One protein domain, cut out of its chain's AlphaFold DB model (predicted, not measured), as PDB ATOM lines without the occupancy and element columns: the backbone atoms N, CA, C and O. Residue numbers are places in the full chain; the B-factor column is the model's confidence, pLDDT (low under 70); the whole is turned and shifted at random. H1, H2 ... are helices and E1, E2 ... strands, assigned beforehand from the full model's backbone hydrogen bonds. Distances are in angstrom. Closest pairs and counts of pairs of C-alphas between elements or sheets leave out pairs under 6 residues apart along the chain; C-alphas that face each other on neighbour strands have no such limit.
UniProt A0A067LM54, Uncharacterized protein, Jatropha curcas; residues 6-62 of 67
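What this domain is: This is residues 6 to 62 of the 67 residues of an uncharacterized protein of Jatropha curcas (UniProt A0A067LM54). With little regular structure, this is a loose chain with a small three-stranded hairpin sheet towards one end, a short helix, H1, off the sheet, and a tail, residues 53 to 62, that sticks out at the other end. The printed part has 57 residues, 19 of them in E1, E2, E3 and H1, in that order; the class is mixed. The strands form a meander, each the antiparallel neighbour of the one before. The whole is loose, with a radius of gyration of the C-alphas of 14.6 A, and spans 50 by 25 by 16 A.

How they stand to each other: E1, residues 6 to 8, and E2, residues 15 to 21, form an antiparallel hairpin at 174 degrees; N 7 and O 17 are within hydrogen-bond range at 2.9 A. E2 and E3, residues 27 to 29, form another at 154 degrees, with N 28 and O 20 at 2.9 A. H1, residues 37 to 42, is not on the sheet, with 2 pairs of C-alphas within 10 A; its O i to N i+4 pairs are within range.

Where its parts are: E1 measures 6.6 A from C-alpha 6 at (50.347, 30.234, 132.342), E2 17.8 A, E3 7.0 A, and H1 8.9 A to C-alpha 42 at (30.912, 36.609, 141.278).

The domain as a whole: The C-alphas farthest apart, of Thr 24 and Gln 62, are 50.5 A apart. The printed part has no cut, and no printed residue is under 70 in pLDDT.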
ATOM      1  N   LEU A   6      51.797  30.319 132.226       97.31
ATOM      2  CA  LEU A   6      50.347  30.234 132.342       97.31
ATOM      3  C   LEU A   6      49.985  29.891 133.787       97.31
ATOM      4  O   LEU A   6      50.551  28.956 134.358       97.31
ATOM      5  N   LYS A   7      49.019  30.612 134.354       97.38
ATOM      6  CA  LYS A   7      48.386  30.252 135.624       97.38
ATOM      7  C   LYS A   7      46.934  29.870 135.380       97.38
ATOM      8  O   LYS A   7      46.198  30.574 134.690       97.38
ATOM      9  N   LEU A   8      46.540  28.763 135.990       96.81
ATOM     10  CA  LEU A   8      45.191  28.214 135.951       96.81
ATOM     11  C   LEU A   8      44.696  28.032 137.382       96.81
ATOM     12  O   LEU A   8      45.486  27.727 138.277       96.81
ATOM     13  N   THR A   9      43.390  28.155 137.581       96.44
ATOM     14  CA  THR A   9      42.725  27.721 138.814       96.44
ATOM     15  C   THR A   9      41.978  26.406 138.589       96.44
ATOM     16  O   THR A   9      41.586  26.069 137.472       96.44
ATOM     17  N   ASN A  10      41.766  25.644 139.661       95.81
ATOM     18  CA  ASN A  10      40.908  24.459 139.640       95.81
ATOM     19  C   ASN A  10      39.407  24.812 139.609       95.81
ATOM     20  O   ASN A  10      38.576  23.934 139.379       95.81
ATOM     21  N   TRP A  11      39.052  26.081 139.803       95.12
ATOM     22  CA  TRP A  11      37.695  26.584 139.628       95.12
ATOM     23  C   TRP A  11      37.415  26.851 138.147       95.12
ATOM     24  O   TRP A  11      37.983  27.765 137.561       95.12
ATOM     25  N   GLY A  12      36.586  26.020 137.509       94.88
ATOM     26  CA  GLY A  12      36.221  26.199 136.095       94.88
ATOM     27  C   GLY A  12      37.381  26.058 135.099       94.88
ATOM     28  O   GLY A  12      37.241  26.483 133.952       94.88
ATOM     29  N   ALA A  13      38.519  25.490 135.529       96.88
ATOM     30  CA  ALA A  13      39.767  25.454 134.760       96.88
ATOM     31  C   ALA A  13      40.133  26.833 134.167       96.88
ATOM     32  O   ALA A  13      40.591  26.930 133.030       96.88
ATOM     33  N   THR A  14      39.865  27.902 134.924       97.81
ATOM     34  CA  THR A  14      39.960  29.282 134.445       97.81
ATOM     35  C   THR A  14      41.413  29.728 134.290       97.81
ATOM     36  O   THR A  14      42.234  29.525 135.190       97.81
ATOM     37  N   ILE A  15      41.726  30.366 133.160       98.19
ATOM     38  CA  ILE A  15      42.987  31.087 132.949       98.19
ATOM     39  C   ILE A  15      42.949  32.366 133.779       98.19
ATOM     40  O   ILE A  15      42.117  33.230 133.526       98.19
ATOM     41  N   VAL A  16      43.869  32.491 134.737       97.94
ATOM     42  CA  VAL A  16      43.943  33.673 135.618       97.94
ATOM     43  C   VAL A  16      45.086  34.623 135.261       97.94
ATOM     44  O   VAL A  16      45.088  35.758 135.713       97.94
ATOM     45  N   SER A  17      46.085  34.159 134.501       98.00
ATOM     46  CA  SER A  17      47.234  34.970 134.070       98.00
ATOM     47  C   SER A  17      47.982  34.272 132.935       98.00
ATOM     48  O   SER A  17      48.207  33.055 132.993       98.00
ATOM     49  N   LEU A  18      48.396  35.034 131.923       97.88
ATOM     50  CA  LEU A  18      49.227  34.564 130.818       97.88
ATOM     51  C   LEU A  18      50.342  35.575 130.566       97.88
ATOM     52  O   LEU A  18      50.140  36.594 129.910       97.88
ATOM     53  N   VAL A  19      51.537  35.265 131.065       98.06
ATOM     54  CA  VAL A  19      52.697  36.155 130.989       98.06
ATOM     55  C   VAL A  19      53.665  35.687 129.914       98.06
ATOM     56  O   VAL A  19      54.109  34.536 129.914       98.06
ATOM     57  N   LEU A  20      54.034  36.599 129.020       96.69
ATOM     58  CA  LEU A  20      55.006  36.378 127.951       96.69
ATOM     59  C   LEU A  20      55.734  37.690 127.599       96.69
ATOM     60  O   LEU A  20      55.223  38.770 127.904       96.69
ATOM     61  N   PRO A  21      56.942  37.632 127.007       96.44
ATOM     62  CA  PRO A  21      57.687  38.831 126.639       96.44
ATOM     63  C   PRO A  21      57.011  39.625 125.515       96.44
ATOM     64  O   PRO A  21      56.580  39.060 124.510       96.44
ATOM     65  N   ASP A  22      56.992  40.947 125.658       94.31
ATOM     66  CA  ASP A  22      56.620  41.892 124.611       94.31
ATOM     67  C   ASP A  22      57.741  42.068 123.562       94.31
ATOM     68  O   ASP A  22      58.788  41.418 123.606       94.31
ATOM     69  N   ARG A  23      57.554  43.000 122.615       93.75
ATOM     70  CA  ARG A  23      58.539  43.301 121.554       93.75
ATOM     71  C   ARG A  23      59.928  43.724 122.059       93.75
ATOM     72  O   ARG A  23      60.881  43.685 121.291       93.75
ATOM     73  N   THR A  24      60.032  44.174 123.307       95.12
ATOM     74  CA  THR A  24      61.283  44.583 123.966       95.12
ATOM     75  C   THR A  24      61.836  43.508 124.904       95.12
ATOM     76  O   THR A  24      62.884  43.704 125.512       95.12
ATOM     77  N   GLY A  25      61.153  42.365 125.020       93.38
ATOM     78  CA  GLY A  25      61.503  41.288 125.939       93.38
ATOM     79  C   GLY A  25      60.931  41.456 127.348       93.38
ATOM     80  O   GLY A  25      61.209  40.623 128.210       93.38
ATOM     81  N   LYS A  26      60.132  42.500 127.607       94.75
ATOM     82  CA  LYS A  26      59.535  42.742 128.924       94.75
ATOM     83  C   LYS A  26      58.354  41.787 129.137       94.75
ATOM     84  O   LYS A  26      57.475  41.750 128.282       94.75
ATOM     85  N   PRO A  27      58.282  41.038 130.251       95.44
ATOM     86  CA  PRO A  27      57.133  40.184 130.533       95.44
ATOM     87  C   PRO A  27      55.871  41.025 130.763       95.44
ATOM     88  O   PRO A  27      55.891  41.984 131.538       95.44
ATOM     89  N   VAL A  28      54.779  40.654 130.096       96.75
ATOM     90  CA  VAL A  28      53.468  41.308 130.195       96.75
ATOM     91  C   VAL A  28      52.395  40.239 130.362       96.75
ATOM     92  O   VAL A  28      52.438  39.226 129.664       96.75
ATOM     93  N   ASP A  29      51.458  40.463 131.286       97.44
ATOM     94  CA  ASP A  29      50.224  39.680 131.364       97.44
ATOM     95  C   ASP A  29      49.235  40.191 130.315       97.44
ATOM     96  O   ASP A  29      48.963  41.392 130.252       97.44
ATOM     97  N   VAL A  30      48.756  39.300 129.452       97.38
ATOM     98  CA  VAL A  30      47.968  39.674 128.267       97.38
ATOM     99  C   VAL A  30      46.494  39.292 128.357       97.38
ATOM    100  O   VAL A  30      45.763  39.492 127.387       97.38
ATOM    101  N   VAL A  31      46.045  38.740 129.484       97.81
ATOM    102  CA  VAL A  31      44.635  38.388 129.699       97.81
ATOM    103  C   VAL A  31      43.987  39.310 130.725       97.81
ATOM    104  O   VAL A  31      44.643  39.824 131.626       97.81
ATOM    105  N   LEU A  32      42.681  39.525 130.570       97.88
ATOM    106  CA  LEU A  32      41.861  40.137 131.612       97.88
ATOM    107  C   LEU A  32      41.544  39.095 132.683       97.88
ATOM    108  O   LEU A  32      41.414  37.907 132.381       97.88
ATOM    109  N   GLY A  33      41.380  39.557 133.913       96.56
ATOM    110  CA  GLY A  33      41.053  38.710 135.044       96.56
ATOM    111  C   GLY A  33      40.937  39.518 136.327       96.56
ATOM    112  O   GLY A  33      40.973  40.749 136.309       96.56
ATOM    113  N   TYR A  34      40.808  38.793 137.428       96.81
ATOM    114  CA  TYR A  34      40.711  39.327 138.781       96.81
ATOM    115  C   TYR A  34      41.873  38.843 139.647       96.81
ATOM    116  O   TYR A  34      42.554  37.871 139.300       96.81
ATOM    117  N   ASP A  35      42.055  39.487 140.798       95.44
ATOM    118  CA  ASP A  35      43.135  39.166 141.731       95.44
ATOM    119  C   ASP A  35      42.747  38.045 142.713       95.44
ATOM    120  O   ASP A  35      43.616  37.297 143.171       95.44
ATOM    121  N   THR A  36      41.455  37.897 143.035       96.31
ATOM    122  CA  THR A  36      40.960  36.951 144.052       96.31
ATOM    123  C   THR A  36      39.974  35.921 143.502       96.31
ATOM    124  O   THR A  36      39.280  36.147 142.511       96.31
ATOM    125  N   ILE A  37      39.874  34.762 144.163       95.50
ATOM    126  CA  ILE A  37      38.938  33.704 143.753       95.50
ATOM    127  C   ILE A  37      37.478  34.113 143.983       95.50
ATOM    128  O   ILE A  37      36.599  33.727 143.213       95.50
ATOM    129  N   GLU A  38      37.212  34.927 145.003       97.12
ATOM    130  CA  GLU A  38      35.883  35.439 145.331       97.12
ATOM    131  C   GLU A  38      35.323  36.343 144.224       97.12
ATOM    132  O   GLU A  38      34.107  36.390 144.031       97.12
ATOM    133  N   GLU A  39      36.187  37.043 143.486       97.00
ATOM    134  CA  GLU A  39      35.797  37.830 142.313       97.00
ATOM    135  C   GLU A  39      35.411  36.920 141.141       97.00
ATOM    136  O   GLU A  39      34.330  37.088 140.586       97.00
ATOM    137  N   TYR A  40      36.196  35.875 140.848       96.25
ATOM    138  CA  TYR A  40      35.836  34.875 139.827       96.25
ATOM    139  C   TYR A  40      34.550  34.102 140.154       96.25
ATOM    140  O   TYR A  40      33.869  33.621 139.253       96.25
ATOM    141  N   GLN A  41      34.195  33.953 141.433       94.81
ATOM    142  CA  GLN A  41      32.918  33.347 141.833       94.81
ATOM    143  C   GLN A  41      31.714  34.268 141.591       94.81
ATOM    144  O   GLN A  41      30.590  33.777 141.489       94.81
ATOM    145  N   LYS A  42      31.938  35.585 141.528       96.44
ATOM    146  CA  LYS A  42      30.912  36.609 141.278       96.44
ATOM    147  C   LYS A  42      30.911  37.114 139.831       96.44
ATOM    148  O   LYS A  42      30.042  37.910 139.490       96.44
ATOM    149  N   ASP A  43      31.873  36.666 139.029       94.38
ATOM    150  CA  ASP A  43      32.055  37.025 137.627       94.38
ATOM    151  C   ASP A  43      30.798  36.734 136.791       94.38
ATOM    152  O   ASP A  43      30.162  35.683 136.924       94.38
ATOM    153  N   THR A  44      30.455  37.671 135.910       95.25
ATOM    154  CA  THR A  44      29.364  37.541 134.935       95.25
ATOM    155  C   THR A  44      29.851  37.617 133.486       95.25
ATOM    156  O   THR A  44      29.069  37.430 132.551       95.25
ATOM    157  N   GLU A  45      31.145  37.859 133.297       96.25
ATOM    158  CA  GLU A  45      31.821  38.113 132.033       96.25
ATOM    159  C   GLU A  45      32.515  36.856 131.491       96.25
ATOM    160  O   GLU A  45      32.782  36.773 130.289       96.25
ATOM    161  N   TYR A  46      32.727  35.849 132.345       95.88
ATOM    162  CA  TYR A  46      33.355  34.564 132.034       95.88
ATOM    163  C   TYR A  46      34.838  34.694 131.645       95.88
ATOM    164  O   TYR A  46      35.320  33.973 130.762       95.88
ATOM    165  N   PHE A  47      35.585  35.604 132.281       97.12
ATOM    166  CA  PHE A  47      36.994  35.830 131.941       97.12
ATOM    167  C   PHE A  47      37.838  34.575 132.158       97.12
ATOM    168  O   PHE A  47      37.880  34.004 133.245       97.12
ATOM    169  N   GLY A  48      38.500  34.130 131.085       96.69
ATOM    170  CA  GLY A  48      39.377  32.961 131.091       96.69
ATOM    171  C   GLY A  48      38.682  31.626 131.385       96.69
ATOM    172  O   GLY A  48      39.372  30.609 131.455       96.69
ATOM    173  N   ALA A  49      37.359  31.608 131.580       96.88
ATOM    174  CA  ALA A  49      36.623  30.441 132.047       96.88
ATOM    175  C   ALA A  49      36.485  29.370 130.960       96.88
ATOM    176  O   ALA A  49      36.278  29.663 129.779       96.88
ATOM    177  N   THR A  50      36.510  28.101 131.369       97.62
ATOM    178  CA  THR A  50      36.126  27.004 130.476       97.62
ATOM    179  C   THR A  50      34.601  26.897 130.420       97.62
ATOM    180  O   THR A  50      33.959  26.496 131.390       97.62
ATOM    181  N   VAL A  51      34.004  27.236 129.275       97.12
ATOM    182  CA  VAL A  51      32.542  27.241 129.088       97.12
ATOM    183  C   VAL A  51      32.054  25.909 128.504       97.12
ATOM    184  O   VAL A  51      32.509  25.478 127.446       97.12
ATOM    185  N   GLY A  52      31.076  25.269 129.153       96.44
ATOM    186  CA  GLY A  52      30.483  24.006 128.699       96.44
ATOM    187  C   GLY A  52      29.250  23.584 129.510       96.44
ATOM    188  O   GLY A  52      28.889  24.225 130.489       96.44
ATOM    189  N   ARG A  53      28.533  22.508 129.148       96.00
ATOM    190  CA  ARG A  53      28.791  21.539 128.054       96.00
ATOM    191  C   ARG A  53      28.440  22.036 126.648       96.00
ATOM    192  O   ARG A  53      28.913  21.463 125.678       96.00
ATOM    193  N   VAL A  54      27.628  23.080 126.533       96.75
ATOM    194  CA  VAL A  54      27.313  23.738 125.261       96.75
ATOM    195  C   VAL A  54      27.590  25.215 125.466       96.75
ATOM    196  O   VAL A  54      26.932  25.852 126.283       96.75
ATOM    197  N   ALA A  55      28.600  25.746 124.782       96.69
ATOM    198  CA  ALA A  55      28.904  27.166 124.850       96.69
ATOM    199  C   ALA A  55      27.870  27.972 124.054       96.69
ATOM    200  O   ALA A  55      27.319  27.492 123.062       96.69
ATOM    201  N   THR A  56      27.667  29.228 124.453       96.00
ATOM    202  CA  THR A  56      26.714  30.177 123.854       96.00
ATOM    203  C   THR A  56      25.239  29.824 124.120       96.00
ATOM    204  O   THR A  56      24.896  29.446 125.237       96.00
ATOM    205  N   ARG A  57      24.330  30.053 123.162       97.25
ATOM    206  CA  ARG A  57      22.875  30.028 123.376       97.25
ATOM    207  C   ARG A  57      22.227  28.844 122.665       97.25
ATOM    208  O   ARG A  57      22.432  28.646 121.473       97.25
ATOM    209  N   ILE A  58      21.364  28.132 123.390       97.56
ATOM    210  CA  ILE A  58      20.397  27.184 122.825       97.56
ATOM    211  C   ILE A  58      19.077  27.935 122.623       97.56
ATOM    212  O   ILE A  58      18.514  28.481 123.575       97.56
ATOM    213  N   GLY A  59      18.593  27.986 121.380       97.56
ATOM    214  CA  GLY A  59      17.342  28.663 121.033       97.56
ATOM    215  C   GLY A  59      16.155  28.108 121.824       97.56
ATOM    216  O   GLY A  59      16.007  26.897 121.952       97.56
ATOM    217  N   GLY A  60      15.341  28.990 122.408       97.25
ATOM    218  CA  GLY A  60      14.197  28.587 123.237       97.25
ATOM    219  C   GLY A  60      14.563  27.769 124.484       97.25
ATOM    220  O   GLY A  60      13.681  27.140 125.056       97.25
ATOM    221  N   ALA A  61      15.843  27.743 124.880       96.94
ATOM    222  CA  ALA A  61      16.371  26.902 125.957       96.94
ATOM    223  C   ALA A  61      16.049  25.399 125.799       96.94
ATOM    224  O   ALA A  61      16.023  24.662 126.784       96.94
ATOM    225  N   GLN A  62      15.819  24.933 124.564       96.88
ATOM    226  CA  GLN A  62      15.405  23.562 124.288       96.88
ATOM    227  C   GLN A  62      16.085  23.004 123.036       96.88
ATOM    228  O   GLN A  62      16.255  23.682 122.027       96.88
TER     229      GLN A  62